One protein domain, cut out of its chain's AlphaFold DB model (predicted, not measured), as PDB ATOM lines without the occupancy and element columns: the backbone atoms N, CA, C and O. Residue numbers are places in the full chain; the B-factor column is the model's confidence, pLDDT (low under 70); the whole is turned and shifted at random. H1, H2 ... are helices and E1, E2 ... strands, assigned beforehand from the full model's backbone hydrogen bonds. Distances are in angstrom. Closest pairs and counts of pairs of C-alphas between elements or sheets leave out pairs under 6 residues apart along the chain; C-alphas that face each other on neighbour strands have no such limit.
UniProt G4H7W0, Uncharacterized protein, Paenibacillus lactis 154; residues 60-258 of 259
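AT A GLANCE: This is residues 60 to 258 of the 259 residues of an uncharacterized protein of Paenibacillus lactis 154 (UniProt G4H7W0). Two groups of helices make this body: in one, H1 runs alongside H2 and H5; in the other, H3 crosses H7 and H8, which meet in a corner, and the beginning of H4 packs across H7. H3 begins against H2, the small strand hairpin of E1 and E2 lies beside H3, and the stretch after H8 folds back toward H1; residues 221 to 226 stick out. The 199 printed residues run H1 E1 E2 H2 H3 H4 H5 H6 H7 H8 H9, nine named helices and two strands in an antiparallel sheet, E1 - E2, mostly helix by class. The whole is compact, with a radius of gyration of the C-alphas of 18.4 A and spans of 51 by 43 by 34 A.

HOW THE PARTS SIT: H1, residues 62 to 85, touches H2, residues 100 to 116, at a shallow tilt of 12 degrees, opposite ways; their closest C-alphas, of Gln 79 and Ala 101, are 5.7 A apart. With residues 65 to 76 alone H1 touches H5, residues 173 to 189, at a shallow tilt of 20 degrees, the same way, closest at C-alphas 76 and 188, 5.9 A. E1, residues 90 to 92, and E2, residues 97 to 99, form an antiparallel hairpin at 170 degrees, with N 91 and O 98 within hydrogen-bond range at 2.8 A. With residues 103 to 107 alone H2 touches residues 125 to 129 of H3, residues 125 to 144, at a steep tilt of 65 degrees; the closest C-alphas, of Leu 107 and Val 128, are 6.2 A apart. H3 touches H8, residues 228 to 245, about perpendicular at 77 degrees, through residues 130 to 138 and 235 to 239 alone, closest at C-alphas 134 and 239, 5.7 A. Residues 135 to 143 of H3 alone touch residues 208 to 215 of H7, residues 200 to 221, at a steep tilt of 70.0 degrees, only just short of about perpendicular; the closest C-alphas, 139 and 211, are 5.8 A apart. H4, residues 151 to 166, touches H7 about perpendicular at 74 degrees, through residues 153 to 158 and 203 to 210 alone, closest at C-alphas 154 and 207, 5.6 A. H6, residues 193 to 197, and H5 touch only at the corner, and only just, with 3 pairs of C-alphas within 8 A, closest at 186 and 193, 6.5 A. H9, residues 254 to 257, and H1 only just touch, also with 3 pairs, closest at C-alphas 78 and 256, 6.2 A. H2 and H5 are apart. Every O i to N i+4 pair is within hydrogen-bond range in H1, H2, H3, H4, H6 and H7; in H5 12 of 13 are, in H8 13 of 14, and H9 is too short for such a pair.

IN THESE COORDINATES: H1 is 34.3 A long from C-alpha 62 at (90.660, 97.193, 160.861) to C-alpha 85. H2 is 24.1 A long, H3 28.7 A, H4 22.5 A, H5 24.9 A, H7 31.3 A and H8 26.7 A, the last ending at C-alpha 245 at (91.996, 137.184, 134.957). H9 ends at C-alpha 257 at (78.427, 117.551, 155.035).

THE WHOLE: The C-alphas farthest apart, of Glu 223 and Thr 258, are 53.1 A apart. The printed part has no cut and no long link. The mean pLDDT of the printed part is 90.2; residue 168 alone is under 70.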
ATOM      1  N   TYR A  60      97.767  97.974 157.129       87.75
ATOM      2  CA  TYR A  60      96.468  97.383 156.829       87.75
ATOM      3  C   TYR A  60      95.873  96.786 158.110       87.75
ATOM      4  O   TYR A  60      96.168  95.657 158.500       87.75
ATOM      5  N   THR A  61      95.064  97.586 158.799       94.12
ATOM      6  CA  THR A  61      94.401  97.248 160.063       94.12
ATOM      7  C   THR A  61      92.899  97.470 159.934       94.12
ATOM      8  O   THR A  61      92.442  98.162 159.029       94.12
ATOM      9  N   GLU A  62      92.107  96.943 160.865       95.88
ATOM     10  CA  GLU A  62      90.660  97.193 160.861       95.88
ATOM     11  C   GLU A  62      90.320  98.691 160.977       95.88
ATOM     12  O   GLU A  62      89.385  99.168 160.336       95.88
ATOM     13  N   GLY A  63      91.116  99.454 161.735       95.62
ATOM     14  CA  GLY A  63      90.947 100.901 161.862       95.62
ATOM     15  C   GLY A  63      91.186 101.642 160.545       95.62
ATOM     16  O   GLY A  63      90.367 102.472 160.154       95.62
ATOM     17  N   THR A  64      92.265 101.313 159.825       93.69
ATOM     18  CA  THR A  64      92.568 101.942 158.528       93.69
ATOM     19  C   THR A  64      91.593 101.510 157.437       93.69
ATOM     20  O   THR A  64      91.197 102.340 156.624       93.69
ATOM     21  N   ARG A  65      91.119 100.256 157.451       96.19
ATOM     22  CA  ARG A  65      90.050  99.794 156.550       96.19
ATOM     23  C   ARG A  65      88.765 100.592 156.737       96.19
ATOM     24  O   ARG A  65      88.225 101.100 155.759       96.19
ATOM     25  N   ARG A  66      88.313 100.749 157.985       97.50
ATOM     26  CA  ARG A  66      87.118 101.540 158.297       97.50
ATOM     27  C   ARG A  66      87.281 102.993 157.856       97.50
ATOM     28  O   ARG A  66      86.407 103.503 157.174       97.50
ATOM     29  N   LEU A  67      88.426 103.616 158.144       95.69
ATOM     30  CA  LEU A  67      88.727 104.983 157.705       95.69
ATOM     31  C   LEU A  67      88.627 105.149 156.177       95.69
ATOM     32  O   LEU A  67      88.007 106.098 155.696       95.69
ATOM     33  N   VAL A  68      89.228 104.229 155.414       95.12
ATOM     34  CA  VAL A  68      89.166 104.240 153.945       95.12
ATOM     35  C   VAL A  68      87.716 104.083 153.482       95.12
ATOM     36  O   VAL A  68      87.242 104.889 152.682       95.12
ATOM     37  N   GLN A  69      86.996 103.087 154.002       97.19
ATOM     38  CA  GLN A  69      85.606 102.835 153.631       97.19
ATOM     39  C   GLN A  69      84.703 104.040 153.929       97.19
ATOM     40  O   GLN A  69      84.008 104.497 153.022       97.19
ATOM     41  N   ASP A  70      84.763 104.583 155.146       97.44
ATOM     42  CA  ASP A  70      83.962 105.731 155.585       97.44
ATOM     43  C   ASP A  70      84.233 106.962 154.705       97.44
ATOM     44  O   ASP A  70      83.311 107.693 154.336       97.44
ATOM     45  N   THR A  71      85.494 107.170 154.305       96.19
ATOM     46  CA  THR A  71      85.859 108.275 153.408       96.19
ATOM     47  C   THR A  71      85.221 108.110 152.030       96.19
ATOM     48  O   THR A  71      84.612 109.046 151.511       96.19
ATOM     49  N   PHE A  72      85.310 106.918 151.435       96.50
ATOM     50  CA  PHE A  72      84.700 106.643 150.134       96.50
ATOM     51  C   PHE A  72      83.163 106.681 150.190       96.50
ATOM     52  O   PHE A  72      82.534 107.228 149.283       96.50
ATOM     53  N   ASP A  73      82.546 106.197 151.271       97.06
ATOM     54  CA  ASP A  73      81.097 106.303 151.490       97.06
ATOM     55  C   ASP A  73      80.642 107.768 151.632       97.06
ATOM     56  O   ASP A  73      79.610 108.162 151.075       97.06
ATOM     57  N   SER A  74      81.437 108.612 152.301       95.88
ATOM     58  CA  SER A  74      81.199 110.059 152.378       95.88
ATOM     59  C   SER A  74      81.281 110.719 150.997       95.88
ATOM     60  O   SER A  74      80.349 111.429 150.606       95.88
ATOM     61  N   ILE A  75      82.329 110.424 150.214       94.75
ATOM     62  CA  ILE A  75      82.467 110.897 148.825       94.75
ATOM     63  C   ILE A  75      81.230 110.515 148.008       94.75
ATOM     64  O   ILE A  75      80.624 111.377 147.370       94.75
ATOM     65  N   GLN A  76      80.826 109.242 148.049       95.00
ATOM     66  CA  GLN A  76      79.671 108.755 147.297       95.00
ATOM     67  C   GLN A  76      78.387 109.486 147.705       95.00
ATOM     68  O   GLN A  76      77.591 109.881 146.850       95.00
ATOM     69  N   THR A  77      78.195 109.701 149.006       95.31
ATOM     70  CA  THR A  77      77.025 110.403 149.536       95.31
ATOM     71  C   THR A  77      76.964 111.846 149.039       95.31
ATOM     72  O   THR A  77      75.926 112.272 148.529       95.31
ATOM     73  N   ILE A  78      78.077 112.582 149.101       93.94
ATOM     74  CA  ILE A  78      78.145 113.969 148.622       93.94
ATOM     75  C   ILE A  78      77.949 114.028 147.102       93.94
ATOM     76  O   ILE A  78      77.160 114.836 146.614       93.94
ATOM     77  N   GLN A  79      78.588 113.142 146.333       91.44
ATOM     78  CA  GLN A  79      78.410 113.092 144.878       91.44
ATOM     79  C   GLN A  79      76.962 112.775 144.475       91.44
ATOM     80  O   GLN A  79      76.454 113.326 143.495       91.44
ATOM     81  N   ASN A  80      76.268 111.929 145.240       92.06
ATOM     82  CA  ASN A  80      74.842 111.679 145.046       92.06
ATOM     83  C   ASN A  80      74.000 112.933 145.301       92.06
ATOM     84  O   ASN A  80      73.124 113.223 144.486       92.06
ATOM     85  N   LYS A  81      74.283 113.700 146.365       92.06
ATOM     86  CA  LYS A  81      73.614 114.988 146.629       92.06
ATOM     87  C   LYS A  81      73.840 115.976 145.482       92.06
ATOM     88  O   LYS A  81      72.871 116.433 144.886       92.06
ATOM     89  N   ILE A  82      75.099 116.198 145.082       90.81
ATOM     90  CA  ILE A  82      75.471 117.083 143.960       90.81
ATOM     91  C   ILE A  82      74.674 116.735 142.697       90.81
ATOM     92  O   ILE A  82      74.132 117.618 142.032       90.81
ATOM     93  N   ARG A  83      74.574 115.439 142.378       87.75
ATOM     94  CA  ARG A  83      73.842 114.937 141.212       87.75
ATOM     95  C   ARG A  83      72.329 115.133 141.318       87.75
ATOM     96  O   ARG A  83      71.710 115.496 140.323       87.75
ATOM     97  N   ASN A  84      71.739 114.862 142.478       89.88
ATOM     98  CA  ASN A  84      70.288 114.921 142.669       89.88
ATOM     99  C   ASN A  84      69.772 116.362 142.772       89.88
ATOM    100  O   ASN A  84      68.683 116.658 142.291       89.88
ATOM    101  N   GLU A  85      70.560 117.246 143.377       89.00
ATOM    102  CA  GLU A  85      70.212 118.653 143.592       89.00
ATOM    103  C   GLU A  85      70.678 119.553 142.438       89.00
ATOM    104  O   GLU A  85      70.264 120.706 142.342       89.00
ATOM    105  N   GLY A  86      71.508 119.028 141.528       81.44
ATOM    106  CA  GLY A  86      71.987 119.757 140.354       81.44
ATOM    107  C   GLY A  86      72.886 120.938 140.713       81.44
ATOM    108  O   GLY A  86      72.824 121.974 140.050       81.44
ATOM    109  N   LEU A  87      73.698 120.800 141.766       79.69
ATOM    110  CA  LEU A  87      74.513 121.893 142.296       79.69
ATOM    111  C   LEU A  87      75.533 122.363 141.241       79.69
ATOM    112  O   LEU A  87      76.422 121.596 140.862       79.69
ATOM    113  N   PRO A  88      75.435 123.614 140.754       73.00
ATOM    114  CA  PRO A  88      76.095 124.036 139.521       73.00
ATOM    115  C   PRO A  88      77.537 124.521 139.719       73.00
ATOM    116  O   PRO A  88      78.050 125.242 138.863       73.00
ATOM    117  N   TRP A  89      78.209 124.194 140.830       82.62
ATOM    118  CA  TRP A  89      79.570 124.693 141.025       82.62
ATOM    119  C   TRP A  89      80.525 124.031 140.028       82.62
ATOM    120  O   TRP A  89      80.727 122.813 140.015       82.62
ATOM    121  N   MET A  90      81.087 124.871 139.166       80.88
ATOM    122  CA  MET A  90      82.051 124.497 138.152       80.88
ATOM    123  C   MET A  90      82.929 125.710 137.852       80.88
ATOM    124  O   MET A  90      82.429 126.810 137.615       80.88
ATOM    125  N   MET A  91      84.239 125.506 137.843       85.56
ATOM    126  CA  MET A  91      85.166 126.405 137.171       85.56
ATOM    127  C   MET A  91      85.281 125.925 135.730       85.56
ATOM    128  O   MET A  91      85.717 124.801 135.507       85.56
ATOM    129  N   GLU A  92      84.848 126.732 134.764       89.56
ATOM    130  CA  GLU A  92      84.971 126.415 133.340       89.56
ATOM    131  C   GLU A  92      85.525 127.635 132.600       89.56
ATOM    132  O   GLU A  92      84.855 128.658 132.454       89.56
ATOM    133  N   THR A  93      86.776 127.520 132.173       92.19
ATOM    134  CA  THR A  93      87.458 128.412 131.234       92.19
ATOM    135  C   THR A  93      87.957 127.584 130.048       92.19
ATOM    136  O   THR A  93      87.702 126.379 129.965       92.19
ATOM    137  N   GLU A  94      88.646 128.218 129.102       91.19
ATOM    138  CA  GLU A  94      89.302 127.497 128.006       91.19
ATOM    139  C   GLU A  94      90.431 126.588 128.523       91.19
ATOM    140  O   GLU A  94      90.634 125.483 128.020       91.19
ATOM    141  N   GLU A  95      91.138 127.038 129.559       93.12
ATOM    142  CA  GLU A  95      92.325 126.389 130.112       93.12
ATOM    143  C   GLU A  95      92.009 125.447 131.284       93.12
ATOM    144  O   GLU A  95      92.722 124.469 131.497       93.12
ATOM    145  N   VAL A  96      90.948 125.726 132.052       94.06
ATOM    146  CA  VAL A  96      90.645 125.031 133.309       94.06
ATOM    147  C   VAL A  96      89.191 124.589 133.350       94.06
ATOM    148  O   VAL A  96      88.272 125.396 133.218       94.06
ATOM    149  N   ARG A  97      88.971 123.301 133.627       91.75
ATOM    150  CA  ARG A  97      87.642 122.753 133.896       91.75
ATOM    151  C   ARG A  97      87.655 121.878 135.142       91.75
ATOM    152  O   ARG A  97      88.274 120.822 135.129       91.75
ATOM    153  N   ILE A  98      86.962 122.319 136.190       91.75
ATOM    154  CA  ILE A  98      86.855 121.616 137.474       91.75
ATOM    155  C   ILE A  98      85.402 121.668 137.944       91.75
ATOM    156  O   ILE A  98      84.841 122.746 138.131       91.75
ATOM    157  N   SER A  99      84.789 120.510 138.146       91.94
ATOM    158  CA  SER A  99      83.445 120.361 138.706       91.94
ATOM    159  C   SER A  99      83.464 120.194 140.228       91.94
ATOM    160  O   SER A  99      84.480 119.839 140.828       91.94
ATOM    161  N   LEU A 100      82.312 120.393 140.871       92.94
ATOM    162  CA  LEU A 100      82.178 120.198 142.320       92.94
ATOM    163  C   LEU A 100      82.455 118.755 142.748       92.94
ATOM    164  O   LEU A 100      83.080 118.527 143.778       92.94
ATOM    165  N   ALA A 101      82.008 117.781 141.951       91.81
ATOM    166  CA  ALA A 101      82.214 116.366 142.241       91.81
ATOM    167  C   ALA A 101      83.704 115.989 142.219       91.81
ATOM    168  O   ALA A 101      84.150 115.229 143.079       91.81
ATOM    169  N   GLU A 102      84.461 116.550 141.273       90.50
ATOM    170  CA  GLU A 102      85.916 116.394 141.180       90.50
ATOM    171  C   GLU A 102      86.620 117.042 142.363       90.50
ATOM    172  O   GLU A 102      87.453 116.413 143.008       90.50
ATOM    173  N   TYR A 103      86.241 118.277 142.689       92.81
ATOM    174  CA  TYR A 103      86.807 118.994 143.821       92.81
ATOM    175  C   TYR A 103      86.611 118.237 145.144       92.81
ATOM    176  O   TYR A 103      87.569 118.041 145.891       92.81
ATOM    177  N   VAL A 104      85.391 117.754 145.410       93.12
ATOM    178  CA  VAL A 104      85.076 116.959 146.609       93.12
ATOM    179  C   VAL A 104      85.881 115.665 146.638       93.12
ATOM    180  O   VAL A 104      86.454 115.331 147.674       93.12
ATOM    181  N   PHE A 105      85.938 114.940 145.516       92.56
ATOM    182  CA  PHE A 105      86.697 113.694 145.432       92.56
ATOM    183  C   PHE A 105      88.173 113.927 145.775       92.56
ATOM    184  O   PHE A 105      88.730 113.224 146.622       92.56
ATOM    185  N   THR A 106      88.789 114.945 145.169       89.88
ATOM    186  CA  THR A 106      90.192 115.294 145.406       89.88
ATOM    187  C   THR A 106      90.432 115.719 146.849       89.88
ATOM    188  O   THR A 106      91.358 115.215 147.484       89.88
ATOM    189  N   LEU A 107      89.593 116.604 147.398       92.56
ATOM    190  CA  LEU A 107      89.726 117.074 148.776       92.56
ATOM    191  C   LEU A 107      89.644 115.910 149.767       92.56
ATOM    192  O   LEU A 107      90.567 115.723 150.557       92.56
ATOM    193  N   LYS A 108      88.593 115.083 149.684       93.69
ATOM    194  CA  LYS A 108      88.405 113.939 150.589       93.69
ATOM    195  C   LYS A 108      89.505 112.890 150.450       93.69
ATOM    196  O   LYS A 108      89.931 112.314 151.447       93.69
ATOM    197  N   THR A 109      90.017 112.672 149.242       91.44
ATOM    198  CA  THR A 109      91.146 111.756 149.032       91.44
ATOM    199  C   THR A 109      92.435 112.305 149.647       91.44
ATOM    200  O   THR A 109      93.176 111.550 150.277       91.44
ATOM    201  N   LYS A 110      92.701 113.615 149.540       90.12
ATOM    202  CA  LYS A 110      93.839 114.236 150.233       90.12
ATOM    203  C   LYS A 110      93.669 114.176 151.755       90.12
ATOM    204  O   LYS A 110      94.609 113.788 152.439       90.12
ATOM    205  N   GLU A 111      92.480 114.454 152.291       91.50
ATOM    206  CA  GLU A 111      92.187 114.276 153.725       91.50
ATOM    207  C   GLU A 111      92.453 112.839 154.201       91.50
ATOM    208  O   GLU A 111      93.044 112.649 155.265       91.50
ATOM    209  N   LEU A 112      92.079 111.828 153.405       91.75
ATOM    210  CA  LEU A 112      92.379 110.424 153.697       91.75
ATOM    211  C   LEU A 112      93.885 110.172 153.781       91.75
ATOM    212  O   LEU A 112      94.337 109.518 154.717       91.75
ATOM    213  N   ILE A 113      94.673 110.690 152.837       88.06
ATOM    214  CA  ILE A 113      96.131 110.499 152.829       88.06
ATOM    215  C   ILE A 113      96.776 111.136 154.063       88.06
ATOM    216  O   ILE A 113      97.634 110.523 154.700       88.06
ATOM    217  N   TYR A 114      96.326 112.327 154.450       88.75
ATOM    218  CA  TYR A 114      96.781 112.982 155.673       88.75
ATOM    219  C   TYR A 114      96.407 112.177 156.924       88.75
ATOM    220  O   TYR A 114      97.250 111.968 157.797       88.75
ATOM    221  N   ALA A 115      95.183 111.648 156.983       90.94
ATOM    222  CA  ALA A 115      94.734 110.803 158.088       90.94
ATOM    223  C   ALA A 115      95.516 109.478 158.173       90.94
ATOM    224  O   ALA A 115      95.898 109.063 159.267       90.94
ATOM    225  N   LEU A 116      95.814 108.838 157.038       87.75
ATOM    226  CA  LEU A 116      96.640 107.624 156.976       87.75
ATOM    227  C   LEU A 116      98.089 107.881 157.418       87.75
ATOM    228  O   LEU A 116      98.714 106.995 157.995       87.75
ATOM    229  N   ASN A 117      98.593 109.098 157.207       85.25
ATOM    230  CA  ASN A 117      99.895 109.553 157.695       85.25
ATOM    231  C   ASN A 117      99.876 110.092 159.133       85.25
ATOM    232  O   ASN A 117     100.920 110.494 159.639       85.25
ATOM    233  N   GLN A 118      98.718 110.096 159.802       88.44
ATOM    234  CA  GLN A 118      98.550 110.651 161.150       88.44
ATOM    235  C   GLN A 118      98.964 112.130 161.249       88.44
ATOM    236  O   GLN A 118      99.425 112.592 162.292       88.44
ATOM    237  N   LEU A 119      98.792 112.883 160.162       86.31
ATOM    238  CA  LEU A 119      99.089 114.309 160.130       86.31
ATOM    239  C   LEU A 119      97.943 115.096 160.756       86.31
ATOM    240  O   LEU A 119      96.768 114.843 160.491       86.31
ATOM    241  N   THR A 120      98.295 116.053 161.611       85.38
ATOM    242  CA  THR A 120      97.318 116.852 162.361       85.38
ATOM    243  C   THR A 120      96.706 117.973 161.531       85.38
ATOM    244  O   THR A 120      95.576 118.381 161.794       85.38
ATOM    245  N   GLU A 121      97.440 118.484 160.545       87.69
ATOM    246  CA  GLU A 121      96.976 119.550 159.659       87.69
ATOM    247  C   GLU A 121      96.249 118.934 158.471       87.69
ATOM    248  O   GLU A 121      96.787 118.049 157.826       87.69
ATOM    249  N   LYS A 122      95.018 119.360 158.182       87.44
ATOM    250  CA  LYS A 122      94.291 118.911 156.987       87.44
ATOM    251  C   LYS A 122      94.553 119.875 155.830       87.44
ATOM    252  O   LYS A 122      94.652 121.075 156.087       87.44
ATOM    253  N   PRO A 123      94.581 119.392 154.576       86.75
ATOM    254  CA  PRO A 123      94.701 120.271 153.420       86.75
ATOM    255  C   PRO A 123      93.515 121.238 153.374       86.75
ATOM    256  O   PRO A 123      92.358 120.822 153.494       86.75
ATOM    257  N   SER A 124      93.780 122.529 153.187       91.88
ATOM    258  CA  SER A 124      92.707 123.509 153.050       91.88
ATOM    259  C   SER A 124      92.024 123.382 151.688       91.88
ATOM    260  O   SER A 124      92.633 123.042 150.668       91.88
ATOM    261  N   GLY A 125      90.738 123.725 151.641       92.38
ATOM    262  CA  GLY A 125      89.985 123.705 150.393       92.38
ATOM    263  C   GLY A 125      90.566 124.619 149.303       92.38
ATOM    264  O   GLY A 125      90.456 124.302 148.116       92.38
ATOM    265  N   GLU A 126      91.198 125.730 149.690       93.06
ATOM    266  CA  GLU A 126      91.860 126.654 148.763       93.06
ATOM    267  C   GLU A 126      93.152 126.071 148.186       93.06
ATOM    268  O   GLU A 126      93.392 126.224 146.988       93.06
ATOM    269  N   GLU A 127      93.952 125.367 148.990       91.44
ATOM    270  CA  GLU A 127      95.160 124.673 148.522       91.44
ATOM    271  C   GLU A 127      94.815 123.559 147.539       91.44
ATOM    272  O   GLU A 127      95.442 123.447 146.486       91.44
ATOM    273  N   VAL A 128      93.773 122.774 147.833       90.56
ATOM    274  CA  VAL A 128      93.306 121.730 146.914       90.56
ATOM    275  C   VAL A 128      92.848 122.329 145.588       90.56
ATOM    276  O   VAL A 128      93.249 121.847 144.529       90.56
ATOM    277  N   LEU A 129      92.060 123.408 145.626       93.38
ATOM    278  CA  LEU A 129      91.605 124.065 144.404       93.38
ATOM    279  C   LEU A 129      92.771 124.685 143.626       93.38
ATOM    280  O   LEU A 129      92.826 124.544 142.407       93.38
ATOM    281  N   ARG A 130      93.712 125.350 144.311       93.88
ATOM    282  CA  ARG A 130      94.935 125.883 143.695       93.88
ATOM    283  C   ARG A 130      95.668 124.784 142.941       93.88
ATOM    284  O   ARG A 130      95.981 124.979 141.775       93.88
ATOM    285  N   HIS A 131      95.888 123.645 143.587       90.62
ATOM    286  CA  HIS A 131      96.589 122.516 142.994       90.62
ATOM    287  C   HIS A 131      95.896 122.011 141.719       90.62
ATOM    288  O   HIS A 131      96.528 121.969 140.669       90.62
ATOM    289  N   MET A 132      94.583 121.751 141.767       92.19
ATOM    290  CA  MET A 132      93.825 121.292 140.591       92.19
ATOM    291  C   MET A 132      93.858 122.296 139.426       92.19
ATOM    292  O   MET A 132      93.908 121.907 138.260       92.19
ATOM    293  N   ILE A 133      93.818 123.600 139.727       94.62
ATOM    294  CA  ILE A 133      93.931 124.661 138.717       94.62
ATOM    295  C   ILE A 133      95.325 124.642 138.093       94.62
ATOM    296  O   ILE A 133      95.442 124.675 136.871       94.62
ATOM    297  N   THR A 134      96.370 124.582 138.918       93.94
ATOM    298  CA  THR A 134      97.755 124.533 138.448       93.94
ATOM    299  C   THR A 134      97.980 123.335 137.532       93.94
ATOM    300  O   THR A 134      98.503 123.527 136.441       93.94
ATOM    301  N   GLU A 135      97.516 122.137 137.895       90.62
ATOM    302  CA  GLU A 135      97.635 120.946 137.043       90.62
ATOM    303  C   GLU A 135      96.951 121.131 135.681       90.62
ATOM    304  O   GLU A 135      97.551 120.868 134.636       90.62
ATOM    305  N   ALA A 136      95.713 121.636 135.669       94.12
ATOM    306  CA  ALA A 136      94.987 121.896 134.428       94.12
ATOM    307  C   ALA A 136      95.724 122.910 133.534       94.12
ATOM    308  O   ALA A 136      95.860 122.688 132.328       94.12
ATOM    309  N   LEU A 137      96.266 123.979 134.128       96.19
ATOM    310  CA  LEU A 137      97.076 124.974 133.423       96.19
ATOM    311  C   LEU A 137      98.377 124.375 132.881       96.19
ATOM    312  O   LEU A 137      98.757 124.673 131.751       96.19
ATOM    313  N   THR A 138      99.045 123.511 133.644       94.94
ATOM    314  CA  THR A 138     100.263 122.815 133.213       94.94
ATOM    315  C   THR A 138      99.990 121.910 132.013       94.94
ATOM    316  O   THR A 138     100.726 121.955 131.028       94.94
ATOM    317  N   VAL A 139      98.901 121.137 132.041       94.94
ATOM    318  CA  VAL A 139      98.479 120.296 130.907       94.94
ATOM    319  C   VAL A 139      98.132 121.153 129.691       94.94
ATOM    320  O   VAL A 139      98.515 120.821 128.568       94.94
ATOM    321  N   HIS A 140      97.419 122.264 129.894       97.12
ATOM    322  CA  HIS A 140      97.101 123.200 128.822       97.12
ATOM    323  C   HIS A 140      98.374 123.785 128.192       97.12
ATOM    324  O   HIS A 140      98.513 123.772 126.969       97.12
ATOM    325  N   HIS A 141      99.336 124.216 129.010       97.62
ATOM    326  CA  HIS A 141     100.624 124.727 128.548       97.62
ATOM    327  C   HIS A 141     101.418 123.674 127.764       97.62
ATOM    328  O   HIS A 141     101.884 123.963 126.663       97.62
ATOM    329  N   ALA A 142     101.507 122.437 128.270       97.00
ATOM    330  CA  ALA A 142     102.166 121.332 127.570       97.00
ATOM    331  C   ALA A 142     101.597 121.147 126.149       97.00
ATOM    332  O   ALA A 142     102.349 121.048 125.178       97.00
ATOM    333  N   LYS A 143     100.265 121.184 126.010       97.69
ATOM    334  CA  LYS A 143      99.588 121.118 124.705       97.69
ATOM    335  C   LYS A 143      99.925 122.317 123.813       97.69
ATOM    336  O   LYS A 143     100.162 122.133 122.622       97.69
ATOM    337  N   GLN A 144      99.972 123.533 124.367       97.69
ATOM    338  CA  GLN A 144     100.296 124.751 123.611       97.69
ATOM    339  C   GLN A 144     101.715 124.741 123.033       97.69
ATOM    340  O   GLN A 144     101.913 125.211 121.914       97.69
ATOM    341  N   ILE A 145     102.686 124.183 123.759       97.00
ATOM    342  CA  ILE A 145     104.074 124.075 123.284       97.00
ATOM    343  C   ILE A 145     104.308 122.859 122.371       97.00
ATOM    344  O   ILE A 145     105.439 122.583 121.980       97.00
ATOM    345  N   GLY A 146     103.246 122.132 122.009       97.81
ATOM    346  CA  GLY A 146     103.303 121.038 121.041       97.81
ATOM    347  C   GLY A 146     103.686 119.674 121.616       97.81
ATOM    348  O   GLY A 146     103.944 118.756 120.838       97.81
ATOM    349  N   ILE A 147     103.691 119.495 122.944       97.50
ATOM    350  CA  ILE A 147     103.769 118.151 123.530       97.50
ATOM    351  C   ILE A 147     102.504 117.391 123.131       97.50
ATOM    352  O   ILE A 147     101.398 117.929 123.176       97.50
ATOM    353  N   THR A 148     102.666 116.128 122.746       97.94
ATOM    354  CA  THR A 148     101.566 115.235 122.369       97.94
ATOM    355  C   THR A 148     101.537 114.011 123.276       97.94
ATOM    356  O   THR A 148     102.573 113.558 123.767       97.94
ATOM    357  N   VAL A 149     100.342 113.469 123.501       94.06
ATOM    358  CA  VAL A 149     100.125 112.183 124.178       94.06
ATOM    359  C   VAL A 149      99.234 111.334 123.285       94.06
ATOM    360  O   VAL A 149      98.168 111.793 122.871       94.06
ATOM    361  N   THR A 150      99.678 110.125 122.944       97.81
ATOM    362  CA  THR A 150      98.913 109.226 122.075       97.81
ATOM    363  C   THR A 150      98.011 108.295 122.889       97.81
ATOM    364  O   THR A 150      98.309 107.996 124.051       97.81
ATOM    365  N   PRO A 151      96.918 107.778 122.299       97.75
ATOM    366  CA  PRO A 151      96.060 106.806 122.975       97.75
ATOM    367  C   PRO A 151      96.786 105.543 123.448       97.75
ATOM    368  O   PRO A 151      96.436 104.974 124.482       97.75
ATOM    369  N   GLU A 152      97.811 105.111 122.716       98.00
ATOM    370  CA  GLU A 152      98.626 103.945 123.048       98.00
ATOM    371  C   GLU A 152      99.456 104.172 124.315       98.00
ATOM    372  O   GLU A 152      99.591 103.250 125.114       98.00
ATOM    373  N   GLU A 153      99.965 105.389 124.535       93.69
ATOM    374  CA  GLU A 153     100.705 105.737 125.754       93.69
ATOM    375  C   GLU A 153      99.797 105.687 126.984       93.69
ATOM    376  O   GLU A 153     100.149 105.086 128.002       93.69
ATOM    377  N   VAL A 154      98.593 106.258 126.868       92.25
ATOM    378  CA  VAL A 154      97.592 106.243 127.943       92.25
ATOM    379  C   VAL A 154      97.188 104.808 128.271       92.25
ATOM    380  O   VAL A 154      97.224 104.394 129.432       92.25
ATOM    381  N   LYS A 155      96.859 104.019 127.243       94.31
ATOM    382  CA  LYS A 155      96.484 102.614 127.409       94.31
ATOM    383  C   LYS A 155      97.627 101.785 127.995       94.31
ATOM    384  O   LYS A 155      97.387 100.985 128.892       94.31
ATOM    385  N   GLY A 156      98.858 101.991 127.532       90.25
ATOM    386  CA  GLY A 156     100.038 101.293 128.043       90.25
ATOM    387  C   GLY A 156     100.251 101.530 129.538       90.25
ATOM    388  O   GLY A 156     100.501 100.576 130.275       90.25
ATOM    389  N   MET A 157     100.076 102.772 130.000       86.81
ATOM    390  CA  MET A 157     100.168 103.121 131.422       86.81
ATOM    391  C   MET A 157      99.049 102.463 132.246       86.81
ATOM    392  O   MET A 157      99.317 101.866 133.291       86.81
ATOM    393  N   ILE A 158      97.809 102.494 131.744       87.56
ATOM    394  CA  ILE A 158      96.661 101.818 132.366       87.56
ATOM    395  C   ILE A 158      96.905 100.307 132.479       87.56
ATOM    396  O   ILE A 158      96.763  99.734 133.560       87.56
ATOM    397  N   ASP A 159      97.307  99.657 131.385       90.06
ATOM    398  CA  ASP A 159      97.545  98.212 131.327       90.06
ATOM    399  C   ASP A 159      98.715  97.794 132.228       90.06
ATOM    400  O   ASP A 159      98.692  96.716 132.829       90.06
ATOM    401  N   MET A 160      99.749  98.631 132.344       84.81
ATOM    402  CA  MET A 160     100.852  98.419 133.280       84.81
ATOM    403  C   MET A 160     100.364  98.459 134.731       84.81
ATOM    404  O   MET A 160     100.610  97.506 135.472       84.81
ATOM    405  N   GLN A 161      99.635  99.504 135.135       83.88
ATOM    406  CA  GLN A 161      99.141  99.627 136.509       83.88
ATOM    407  C   GLN A 161      98.121  98.532 136.849       83.88
ATOM    408  O   GLN A 161      98.149  97.960 137.941       83.88
ATOM    409  N   ARG A 162      97.254  98.176 135.896       87.25
ATOM    410  CA  ARG A 162      96.298  97.078 136.048       87.25
ATOM    411  C   ARG A 162      96.997  95.736 136.272       87.25
ATOM    412  O   ARG A 162      96.587  94.989 137.158       87.25
ATOM    413  N   ARG A 163      98.043  95.428 135.495       84.56
ATOM    414  CA  ARG A 163      98.852  94.207 135.665       84.56
ATOM    415  C   ARG A 163      99.602  94.197 136.988       84.56
ATOM    416  O   ARG A 163      99.523  93.206 137.705       84.56
ATOM    417  N   ALA A 164     100.231  95.313 137.358       78.56
ATOM    418  CA  ALA A 164     100.943  95.444 138.629       78.56
ATOM    419  C   ALA A 164     100.052  95.108 139.840       78.56
ATOM    420  O   ALA A 164     100.524  94.522 140.809       78.56
ATOM    421  N   MET A 165      98.751  95.403 139.770       77.88
ATOM    422  CA  MET A 165      97.802  95.053 140.835       77.88
ATOM    423  C   MET A 165      97.262  93.616 140.779       77.88
ATOM    424  O   MET A 165      96.739  93.137 141.781       77.88
ATOM    425  N   LYS A 166      97.357  92.923 139.635       81.19
ATOM    426  CA  LYS A 166      96.845  91.548 139.457       81.19
ATOM    427  C   LYS A 166      97.912  90.475 139.624       81.19
ATOM    428  O   LYS A 166      97.631  89.423 140.193       81.19
ATOM    429  N   ASP A 167      99.114  90.730 139.118       71.06
ATOM    430  CA  ASP A 167     100.124  89.690 138.899       71.06
ATOM    431  C   ASP A 167     100.902  89.332 140.173       71.06
ATOM    432  O   ASP A 167     101.519  88.270 140.267       71.06
ATOM    433  N   THR A 168     100.838  90.181 141.197       61.97
ATOM    434  CA  THR A 168     101.475  89.944 142.490       61.97
ATOM    435  C   THR A 168     100.449  90.154 143.588       61.97
ATOM    436  O   THR A 168     100.193  91.284 143.992       61.97
ATOM    437  N   GLY A 169      99.843  89.065 144.078       71.50
ATOM    438  CA  GLY A 169      99.049  89.132 145.309       71.50
ATOM    439  C   GLY A 169      99.836  89.870 146.405       71.50
ATOM    440  O   GLY A 169     101.066  89.755 146.434       71.50
ATOM    441  N   PRO A 170      99.167  90.645 147.272       80.62
ATOM    442  CA  PRO A 170      99.848  91.635 148.092       80.62
ATOM    443  C   PRO A 170     100.766  90.963 149.117       80.62
ATOM    444  O   PRO A 170     100.324  90.164 149.948       80.62
ATOM    445  N   LYS A 171     102.053  91.294 149.058       81.69
ATOM    446  CA  LYS A 171     103.127  90.754 149.902       81.69
ATOM    447  C   LYS A 171     103.356  91.594 151.149       81.69
ATOM    448  O   LYS A 171     103.840  91.078 152.155       81.69
ATOM    449  N   THR A 172     103.011  92.874 151.091       82.94
ATOM    450  CA  THR A 172     103.200  93.829 152.183       82.94
ATOM    451  C   THR A 172     101.868  94.401 152.656       82.94
ATOM    452  O   THR A 172     100.868  94.408 151.939       82.94
ATOM    453  N   SER A 173     101.851  94.918 153.887       83.62
ATOM    454  CA  SER A 173     100.690  95.640 154.424       83.62
ATOM    455  C   SER A 173     100.350  96.878 153.579       83.62
ATOM    456  O   SER A 173      99.179  97.183 153.365       83.62
ATOM    457  N   ALA A 174     101.376  97.521 153.009       82.06
ATOM    458  CA  ALA A 174     101.237  98.642 152.086       82.06
ATOM    459  C   ALA A 174     100.491  98.263 150.802       82.06
ATOM    460  O   ALA A 174      99.560  98.956 150.385       82.06
ATOM    461  N   GLU A 175     100.865  97.132 150.203       82.44
ATOM    462  CA  GLU A 175     100.201  96.601 149.013       82.44
ATOM    463  C   GLU A 175      98.750  96.206 149.317       82.44
ATOM    464  O   GLU A 175      97.856  96.522 148.535       82.44
ATOM    465  N   GLN A 176      98.480  95.587 150.475       87.31
ATOM    466  CA  GLN A 176      97.109  95.252 150.893       87.31
ATOM    467  C   GLN A 176      96.239  96.504 151.038       87.31
ATOM    468  O   GLN A 176      95.119  96.542 150.525       87.31
ATOM    469  N   LEU A 177      96.761  97.541 151.698       86.69
ATOM    470  CA  LEU A 177      96.064  98.814 151.851       86.69
ATOM    471  C   LEU A 177      95.813  99.485 150.495       86.69
ATOM    472  O   LEU A 177      94.709  99.962 150.250       86.69
ATOM    473  N   THR A 178      96.799  99.467 149.599       84.88
ATOM    474  CA  THR A 178      96.678 100.006 148.237       84.88
ATOM    475  C   THR A 178      95.568  99.317 147.448       84.88
ATOM    476  O   THR A 178      94.707  99.989 146.874       84.88
ATOM    477  N   LEU A 179      95.551  97.979 147.438       87.12
ATOM    478  CA  LEU A 179      94.514  97.209 146.750       87.12
ATOM    479  C   LEU A 179      93.131  97.492 147.335       87.12
ATOM    480  O   LEU A 179      92.177  97.671 146.581       87.12
ATOM    481  N   TYR A 180      93.026  97.606 148.660       91.94
ATOM    482  CA  TYR A 180      91.765  97.930 149.317       91.94
ATOM    483  C   TYR A 180      91.275  99.348 148.981       91.94
ATOM    484  O   TYR A 180      90.094  99.539 148.704       91.94
ATOM    485  N   ILE A 181      92.166 100.344 148.929       90.88
ATOM    486  CA  ILE A 181      91.820 101.700 148.474       90.88
ATOM    487  C   ILE A 181      91.294 101.664 147.031       90.88
ATOM    488  O   ILE A 181      90.276 102.291 146.735       90.88
ATOM    489  N   MET A 182      91.944 100.906 146.143       90.19
ATOM    490  CA  MET A 182      91.487 100.754 144.758       90.19
ATOM    491  C   MET A 182      90.123 100.054 144.674       90.19
ATOM    492  O   MET A 182      89.254 100.493 143.923       90.19
ATOM    493  N   GLU A 183      89.902  99.010 145.476       92.94
ATOM    494  CA  GLU A 183      88.613  98.319 145.583       92.94
ATOM    495  C   GLU A 183      87.499  99.283 146.011       92.94
ATOM    496  O   GLU A 183      86.449  99.338 145.369       92.94
ATOM    497  N   GLN A 184      87.728 100.088 147.057       95.06
ATOM    498  CA  GLN A 184      86.748 101.071 147.523       95.06
ATOM    499  C   GLN A 184      86.489 102.164 146.481       95.06
ATOM    500  O   GLN A 184      85.333 102.540 146.270       95.06
ATOM    501  N   ARG A 185      87.528 102.615 145.766       92.50
ATOM    502  CA  ARG A 185      87.381 103.560 144.652       92.50
ATOM    503  C   ARG A 185      86.471 102.998 143.566       92.50
ATOM    504  O   ARG A 185      85.522 103.671 143.180       92.50
ATOM    505  N   ILE A 186      86.720 101.772 143.105       91.69
ATOM    506  CA  ILE A 186      85.887 101.116 142.085       91.69
ATOM    507  C   ILE A 186      84.457 100.959 142.608       91.69
ATOM    508  O   ILE A 186      83.509 101.338 141.917       91.69
ATOM    509  N   ARG A 187      84.287 100.484 143.851       96.31
ATOM    510  CA  ARG A 187      82.974 100.257 144.472       96.31
ATOM    511  C   ARG A 187      82.082 101.492 144.400       96.31
ATOM    512  O   ARG A 187      80.915 101.370 144.025       96.31
ATOM    513  N   ILE A 188      82.601 102.671 144.742       93.25
ATOM    514  CA  ILE A 188      81.753 103.867 144.803       93.25
ATOM    515  C   ILE A 188      81.308 104.380 143.434       93.25
ATOM    516  O   ILE A 188      80.287 105.069 143.356       93.25
ATOM    517  N   THR A 189      82.009 104.007 142.358       90.25
ATOM    518  CA  THR A 189      81.592 104.344 140.988       90.25
ATOM    519  C   THR A 189      80.353 103.564 140.542       90.25
ATOM    520  O   THR A 189      79.633 104.014 139.650       90.25
ATOM    521  N   GLY A 190      80.092 102.399 141.148       93.00
ATOM    522  CA  GLY A 190      79.053 101.465 140.706       93.00
ATOM    523  C   GLY A 190      79.369 100.740 139.390       93.00
ATOM    524  O   GLY A 190      78.508 100.023 138.882       93.00
ATOM    525  N   LEU A 191      80.572 100.924 138.839       92.31
ATOM    526  CA  LEU A 191      81.065 100.224 137.656       92.31
ATOM    527  C   LEU A 191      81.649  98.863 138.044       92.31
ATOM    528  O   LEU A 191      82.153  98.672 139.153       92.31
ATOM    529  N   SER A 192      81.637  97.918 137.105       95.56
ATOM    530  CA  SER A 192      82.519  96.756 137.203       95.56
ATOM    531  C   SER A 192      83.987  97.175 137.077       95.56
ATOM    532  O   SER A 192      84.305  98.234 136.539       95.56
ATOM    533  N   GLU A 193      84.903  96.318 137.533       92.00
ATOM    534  CA  GLU A 193      86.345  96.569 137.412       92.00
ATOM    535  C   GLU A 193      86.750  96.851 135.952       92.00
ATOM    536  O   GLU A 193      87.484  97.794 135.683       92.00
ATOM    537  N   GLU A 194      86.234  96.076 134.992       95.38
ATOM    538  CA  GLU A 194      86.524  96.276 133.567       95.38
ATOM    539  C   GLU A 194      85.993  97.620 133.052       95.38
ATOM    540  O   GLU A 194      86.706  98.338 132.356       95.38
ATOM    541  N   GLU A 195      84.762  97.993 133.408       96.56
ATOM    542  CA  GLU A 195      84.190  99.286 133.015       96.56
ATOM    543  C   GLU A 195      84.962 100.457 133.628       96.56
ATOM    544  O   GLU A 195      85.161 101.472 132.964       96.56
ATOM    545  N   PHE A 196      85.441 100.309 134.865       93.06
ATOM    546  CA  PHE A 196      86.279 101.304 135.521       93.06
ATOM    547  C   PHE A 196      87.600 101.516 134.770       93.06
ATOM    548  O   PHE A 196      87.950 102.655 134.450       93.06
ATOM    549  N   TRP A 197      88.302 100.430 134.424       92.06
ATOM    550  CA  TRP A 197      89.576 100.486 133.693       92.06
ATOM    551  C   TRP A 197      89.457 101.086 132.290       92.06
ATOM    552  O   TRP A 197      90.423 101.659 131.794       92.06
ATOM    553  N   ASN A 198      88.279 100.989 131.671       94.00
ATOM    554  CA  ASN A 198      87.997 101.554 130.350       94.00
ATOM    555  C   ASN A 198      87.214 102.880 130.414       94.00
ATOM    556  O   ASN A 198      86.683 103.334 129.398       94.00
ATOM    557  N   SER A 199      87.090 103.493 131.594       90.62
ATOM    558  CA  SER A 199      86.319 104.726 131.751       90.62
ATOM    559  C   SER A 199      87.037 105.944 131.149       90.62
ATOM    560  O   SER A 199      88.257 106.085 131.242       90.62
ATOM    561  N   GLU A 200      86.263 106.863 130.559       91.88
ATOM    562  CA  GLU A 200      86.766 108.139 130.009       91.88
ATOM    563  C   GLU A 200      87.450 109.000 131.084       91.88
ATOM    564  O   GLU A 200      88.440 109.680 130.815       91.88
ATOM    565  N   GLU A 201      86.938 108.944 132.314       83.00
ATOM    566  CA  GLU A 201      87.545 109.558 133.495       83.00
ATOM    567  C   GLU A 201      88.969 109.061 133.711       83.00
ATOM    568  O   GLU A 201      89.905 109.860 133.767       83.00
ATOM    569  N   LEU A 202      89.128 107.740 133.840       86.19
ATOM    570  CA  LEU A 202      90.418 107.164 134.171       86.19
ATOM    571  C   LEU A 202      91.411 107.479 133.055       86.19
ATOM    572  O   LEU A 202      92.514 107.944 133.331       86.19
ATOM    573  N   TYR A 203      90.974 107.325 131.803       91.31
ATOM    574  CA  TYR A 203      91.747 107.700 130.626       91.31
ATOM    575  C   TYR A 203      92.230 109.158 130.688       91.31
ATOM    576  O   TYR A 203      93.425 109.409 130.543       91.31
ATOM    577  N   SER A 204      91.334 110.113 130.956       86.62
ATOM    578  CA  SER A 204      91.673 111.545 131.006       86.62
ATOM    579  C   SER A 204      92.688 111.863 132.110       86.62
ATOM    580  O   SER A 204      93.572 112.698 131.922       86.62
ATOM    581  N   ALA A 205      92.590 111.183 133.257       83.44
ATOM    582  CA  ALA A 205      93.532 111.351 134.360       83.44
ATOM    583  C   ALA A 205      94.947 110.860 133.999       83.44
ATOM    584  O   ALA A 205      95.919 111.571 134.256       83.44
ATOM    585  N   TYR A 206      95.077 109.687 133.367       87.19
ATOM    586  CA  TYR A 206      96.382 109.203 132.897       87.19
ATOM    587  C   TYR A 206      96.938 110.054 131.758       87.19
ATOM    588  O   TYR A 206      98.131 110.342 131.750       87.19
ATOM    589  N   GLU A 207      96.093 110.490 130.821       91.94
ATOM    590  CA  GLU A 207      96.509 111.382 129.738       91.94
ATOM    591  C   GLU A 207      97.161 112.653 130.299       91.94
ATOM    592  O   GLU A 207      98.272 113.018 129.912       91.94
ATOM    593  N   ALA A 208      96.504 113.302 131.258       87.88
ATOM    594  CA  ALA A 208      97.023 114.500 131.895       87.88
ATOM    595  C   ALA A 208      98.336 114.262 132.658       87.88
ATOM    596  O   ALA A 208      99.264 115.062 132.535       87.88
ATOM    597  N   ALA A 209      98.450 113.147 133.387       86.19
ATOM    598  CA  ALA A 209      99.692 112.771 134.060       86.19
ATOM    599  C   ALA A 209     100.850 112.580 133.064       86.19
ATOM    600  O   ALA A 209     101.965 113.036 133.316       86.19
ATOM    601  N   ILE A 210     100.590 111.973 131.901       90.44
ATOM    602  CA  ILE A 210     101.605 111.812 130.852       90.44
ATOM    603  C   ILE A 210     102.006 113.177 130.271       90.44
ATOM    604  O   ILE A 210     103.198 113.407 130.078       90.44
ATOM    605  N   TYR A 211     101.066 114.104 130.046       93.62
ATOM    606  CA  TYR A 211     101.401 115.472 129.620       93.62
ATOM    607  C   TYR A 211     102.343 116.168 130.611       93.62
ATOM    608  O   TYR A 211     103.357 116.725 130.190       93.62
ATOM    609  N   MET A 212     102.035 116.113 131.910       88.75
ATOM    610  CA  MET A 212     102.868 116.722 132.956       88.75
ATOM    611  C   MET A 212     104.259 116.081 133.019       88.75
ATOM    612  O   MET A 212     105.264 116.792 133.015       88.75
ATOM    613  N   ASN A 213     104.336 114.747 132.970       87.81
ATOM    614  CA  ASN A 213     105.610 114.023 132.962       87.81
ATOM    615  C   ASN A 213     106.461 114.355 131.730       87.81
ATOM    616  O   ASN A 213     107.667 114.562 131.849       87.81
ATOM    617  N   LYS A 214     105.850 114.444 130.542       92.69
ATOM    618  CA  LYS A 214     106.557 114.841 129.316       92.69
ATOM    619  C   LYS A 214     107.040 116.286 129.373       92.69
ATOM    620  O   LYS A 214     108.148 116.557 128.921       92.69
ATOM    621  N   LEU A 215     106.251 117.198 129.942       91.38
ATOM    622  CA  LEU A 215     106.664 118.587 130.140       91.38
ATOM    623  C   LEU A 215     107.860 118.682 131.091       91.38
ATOM    624  O   LEU A 215     108.830 119.368 130.781       91.38
ATOM    625  N   MET A 216     107.828 117.951 132.206       88.31
ATOM    626  CA  MET A 216     108.976 117.854 133.105       88.31
ATOM    627  C   MET A 216     110.202 117.282 132.377       88.31
ATOM    628  O   MET A 216     111.284 117.856 132.447       88.31
ATOM    629  N   GLY A 217     110.035 116.201 131.609       87.38
ATOM    630  CA  GLY A 217     111.110 115.629 130.794       87.38
ATOM    631  C   GLY A 217     111.701 116.624 129.791       87.38
ATOM    632  O   GLY A 217     112.917 116.667 129.627       87.38
ATOM    633  N   HIS A 218     110.862 117.459 129.172       90.00
ATOM    634  CA  HIS A 218     111.302 118.537 128.287       90.00
ATOM    635  C   HIS A 218     112.116 119.596 129.041       90.00
ATOM    636  O   HIS A 218     113.151 120.030 128.549       90.00
ATOM    637  N   ILE A 219     111.682 119.993 130.241       89.12
ATOM    638  CA  ILE A 219     112.391 120.980 131.068       89.12
ATOM    639  C   ILE A 219     113.733 120.438 131.574       89.12
ATOM    640  O   ILE A 219     114.717 121.162 131.586       89.12
ATOM    641  N   LEU A 220     113.799 119.160 131.953       85.12
ATOM    642  CA  LEU A 220     115.036 118.516 132.415       85.12
ATOM    643  C   LEU A 220     116.047 118.247 131.296       85.12
ATOM    644  O   LEU A 220     117.224 118.038 131.579       85.12
ATOM    645  N   ALA A 221     115.587 118.154 130.048       87.94
ATOM    646  CA  ALA A 221     116.452 117.947 128.891       87.94
ATOM    647  C   ALA A 221     117.090 119.252 128.386       87.94
ATOM    648  O   ALA A 221     118.048 119.193 127.620       87.94
ATOM    649  N   ASP A 222     116.559 120.402 128.796       86.44
ATOM    650  CA  ASP A 222     117.084 121.716 128.453       86.44
ATOM    651  C   ASP A 222     118.176 122.116 129.458       86.44
ATOM    652  O   ASP A 222     117.898 122.362 130.632       86.44
ATOM    653  N   GLU A 223     119.432 122.152 129.004       80.81
ATOM    654  CA  GLU A 223     120.595 122.468 129.847       80.81
ATOM    655  C   GLU A 223     120.568 123.905 130.398       80.81
ATOM    656  O   GLU A 223     121.227 124.183 131.404       80.81
ATOM    657  N   ASP A 224     119.790 124.805 129.786       84.31
ATOM    658  CA  ASP A 224     119.628 126.185 130.249       84.31
ATOM    659  C   ASP A 224     118.582 126.310 131.377       84.31
ATOM    660  O   ASP A 224     118.505 127.343 132.057       84.31
ATOM    661  N   LEU A 225     117.781 125.264 131.615       81.25
ATOM    662  CA  LEU A 225     116.764 125.228 132.663       81.25
ATOM    663  C   LEU A 225     117.289 124.549 133.933       81.25
ATOM    664  O   LEU A 225     118.013 123.557 133.919       81.25
ATOM    665  N   LYS A 226     116.867 125.061 135.091       82.62
ATOM    666  CA  LYS A 226     117.290 124.588 136.420       82.62
ATOM    667  C   LYS A 226     116.508 123.353 136.884       82.62
ATOM    668  O   LYS A 226     116.176 123.226 138.061       82.62
ATOM    669  N   GLY A 227     116.165 122.464 135.953       84.62
ATOM    670  CA  GLY A 227     115.395 121.251 136.221       84.62
ATOM    671  C   GLY A 227     114.109 121.513 137.013       84.62
ATOM    672  O   GLY A 227     113.256 122.286 136.575       84.62
ATOM    673  N   THR A 228     113.967 120.882 138.183       83.19
ATOM    674  CA  THR A 228     112.754 120.962 139.018       83.19
ATOM    675  C   THR A 228     112.387 122.396 139.411       83.19
ATOM    676  O   THR A 228     111.213 122.754 139.341       83.19
ATOM    677  N   GLU A 229     113.368 123.254 139.716       88.31
ATOM    678  CA  GLU A 229     113.108 124.662 140.064       88.31
ATOM    679  C   GLU A 229     112.429 125.417 138.910       88.31
ATOM    680  O   GLU A 229     111.536 126.236 139.124       88.31
ATOM    681  N   SER A 230     112.832 125.132 137.665       91.12
ATOM    682  CA  SER A 230     112.234 125.743 136.474       91.12
ATOM    683  C   SER A 230     110.795 125.284 136.254       91.12
ATOM    684  O   SER A 230     109.958 126.084 135.835       91.12
ATOM    685  N   TYR A 231     110.483 124.026 136.565       88.75
ATOM    686  CA  TYR A 231     109.117 123.517 136.482       88.75
ATOM    687  C   TYR A 231     108.204 124.149 137.541       88.75
ATOM    688  O   TYR A 231     107.102 124.595 137.220       88.75
ATOM    689  N   GLU A 232     108.665 124.250 138.788       89.56
ATOM    690  CA  GLU A 232     107.910 124.900 139.865       89.56
ATOM    691  C   GLU A 232     107.686 126.390 139.582       89.56
ATOM    692  O   GLU A 232     106.579 126.907 139.764       89.56
ATOM    693  N   ALA A 233     108.711 127.080 139.069       93.19
ATOM    694  CA  ALA A 233     108.602 128.473 138.653       93.19
ATOM    695  C   ALA A 233     107.557 128.655 137.540       93.19
ATOM    696  O   ALA A 233     106.727 129.562 137.631       93.19
ATOM    697  N   LEU A 234     107.545 127.765 136.540       95.06
ATOM    698  CA  LEU A 234     106.536 127.753 135.481       95.06
ATOM    699  C   LEU A 234     105.125 127.566 136.057       95.06
ATOM    700  O   LEU A 234     104.219 128.329 135.729       95.06
ATOM    701  N   GLN A 235     104.922 126.587 136.939       94.06
ATOM    702  CA  GLN A 235     103.624 126.353 137.578       94.06
ATOM    703  C   GLN A 235     103.139 127.572 138.374       94.06
ATOM    704  O   GLN A 235     101.976 127.977 138.259       94.06
ATOM    705  N   ALA A 236     104.034 128.189 139.150       95.25
ATOM    706  CA  ALA A 236     103.737 129.397 139.906       95.25
ATOM    707  C   ALA A 236     103.373 130.575 138.985       95.25
ATOM    708  O   ALA A 236     102.440 131.325 139.287       95.25
ATOM    709  N   GLU A 237     104.072 130.732 137.859       97.00
ATOM    710  CA  GLU A 237     103.793 131.760 136.856       97.00
ATOM    711  C   GLU A 237     102.432 131.549 136.181       97.00
ATOM    712  O   GLU A 237     101.609 132.470 136.183       97.00
ATOM    713  N   LEU A 238     102.146 130.332 135.705       96.88
ATOM    714  CA  LEU A 238     100.862 129.973 135.093       96.88
ATOM    715  C   LEU A 238      99.690 130.293 136.030       96.88
ATOM    716  O   LEU A 238      98.729 130.963 135.640       96.88
ATOM    717  N   TYR A 239      99.780 129.868 137.293       96.06
ATOM    718  CA  TYR A 239      98.736 130.128 138.282       96.06
ATOM    719  C   TYR A 239      98.590 131.624 138.597       96.06
ATOM    720  O   TYR A 239      97.472 132.147 138.691       96.06
ATOM    721  N   LYS A 240      99.712 132.342 138.738       97.00
ATOM    722  CA  LYS A 240      99.724 133.794 138.964       97.00
ATOM    723  C   LYS A 240      99.035 134.537 137.822       97.00
ATOM    724  O   LYS A 240      98.257 135.454 138.085       97.00
ATOM    725  N   ASP A 241      99.291 134.148 136.580       97.12
ATOM    726  CA  ASP A 241      98.689 134.764 135.401       97.12
ATOM    727  C   ASP A 241      97.202 134.456 135.271       97.12
ATOM    728  O   ASP A 241      96.405 135.366 135.014       97.12
ATOM    729  N   PHE A 242      96.802 133.218 135.551       96.56
ATOM    730  CA  PHE A 242      95.395 132.836 135.614       96.56
ATOM    731  C   PHE A 242      94.633 133.665 136.663       96.56
ATOM    732  O   PHE A 242      93.570 134.229 136.384       96.56
ATOM    733  N   ARG A 243      95.215 133.861 137.852       96.06
ATOM    734  CA  ARG A 243      94.623 134.672 138.931       96.06
ATOM    735  C   ARG A 243      94.432 136.150 138.607       96.06
ATOM    736  O   ARG A 243      93.582 136.786 139.228       96.06
ATOM    737  N   LYS A 244      95.194 136.715 137.666       96.56
ATOM    738  CA  LYS A 244      94.985 138.104 137.216       96.56
ATOM    739  C   LYS A 244      93.661 138.261 136.463       96.56
ATOM    740  O   LYS A 244      93.099 139.352 136.458       96.56
ATOM    741  N   LYS A 245      93.184 137.189 135.825       96.19
ATOM    742  CA  LYS A 245      91.996 137.184 134.957       96.19
ATOM    743  C   LYS A 245      90.771 136.569 135.634       96.19
ATOM    744  O   LYS A 245      89.647 136.952 135.321       96.19
ATOM    745  N   HIS A 246      90.980 135.643 136.571       94.06
ATOM    746  CA  HIS A 246      89.910 134.845 137.164       94.06
ATOM    747  C   HIS A 246      89.878 134.967 138.689       94.06
ATOM    748  O   HIS A 246      90.889 134.816 139.379       94.06
ATOM    749  N   ARG A 247      88.680 135.197 139.237       91.12
ATOM    750  CA  ARG A 247      88.448 135.145 140.683       91.12
ATOM    751  C   ARG A 247      88.326 133.686 141.116       91.12
ATOM    752  O   ARG A 247      87.379 133.008 140.736       91.12
ATOM    753  N   ILE A 248      89.252 133.237 141.954       90.69
ATOM    754  CA  ILE A 248      89.270 131.880 142.507       90.69
ATOM    755  C   ILE A 248      88.674 131.916 143.914       90.69
ATOM    756  O   ILE A 248      89.082 132.736 144.736       90.69
ATOM    757  N   LYS A 249      87.702 131.042 144.182       91.12
ATOM    758  CA  LYS A 249      87.155 130.804 145.520       91.12
ATOM    759  C   LYS A 249      86.772 129.330 145.637       91.12
ATOM    760  O   LYS A 249      86.026 128.835 144.790       91.12
ATOM    761  N   ALA A 250      87.272 128.657 146.671       90.69
ATOM    762  CA  ALA A 250      86.855 127.297 146.992       90.69
ATOM    763  C   ALA A 250      85.353 127.259 147.343       90.69
ATOM    764  O   ALA A 250      84.852 128.206 147.966       90.69
ATOM    765  N   PRO A 251      84.613 126.222 146.917       90.44
ATOM    766  CA  PRO A 251      83.228 126.052 147.325       90.44
ATOM    767  C   PRO A 251      83.169 125.738 148.823       90.44
ATOM    768  O   PRO A 251      84.025 125.035 149.356       90.44
ATOM    769  N   ASP A 252      82.147 126.262 149.492       90.50
ATOM    770  CA  ASP A 252      81.833 125.881 150.866       90.50
ATOM    771  C   ASP A 252      81.088 124.542 150.841       90.50
ATOM    772  O   ASP A 252      80.089 124.402 150.134       90.50
ATOM    773  N   LEU A 253      81.610 123.547 151.560       89.88
ATOM    774  CA  LEU A 253      81.045 122.198 151.609       89.88
ATOM    775  C   LEU A 253      80.214 121.944 152.873       89.88
ATOM    776  O   LEU A 253      79.646 120.862 153.000       89.88
ATOM    777  N   SER A 254      80.113 122.910 153.790       87.62
ATOM    778  CA  SER A 254      79.435 122.728 155.082       87.62
ATOM    779  C   SER A 254      77.982 122.257 154.938       87.62
ATOM    780  O   SER A 254      77.554 121.344 155.641       87.62
ATOM    781  N   GLU A 255      77.247 122.794 153.963       82.06
ATOM    782  CA  GLU A 255      75.863 122.400 153.660       82.06
ATOM    783  C   GLU A 255      75.753 120.973 153.086       82.06
ATOM    784  O   GLU A 255      74.722 120.309 153.218       82.06
ATOM    785  N   LEU A 256      76.823 120.461 152.470       83.81
ATOM    786  CA  LEU A 256      76.854 119.115 151.892       83.81
ATOM    787  C   LEU A 256      77.202 118.045 152.931       83.81
ATOM    788  O   LEU A 256      76.776 116.893 152.791       83.81
ATOM    789  N   GLU A 257      77.939 118.433 153.972       79.00
ATOM    790  CA  GLU A 257      78.427 117.551 155.035       79.00
ATOM    791  C   GLU A 257      77.412 117.310 156.158       79.00
ATOM    792  O   GLU A 257      77.531 116.313 156.867       79.00
ATOM    793  N   THR A 258      76.379 118.147 156.305       70.94
ATOM    794  CA  THR A 258      75.320 117.903 157.295       70.94
ATOM    795  C   THR A 258      74.475 116.676 156.916       70.94
ATOM    796  O   THR A 258      73.819 116.651 155.864       70.94
TER     797      THR A 258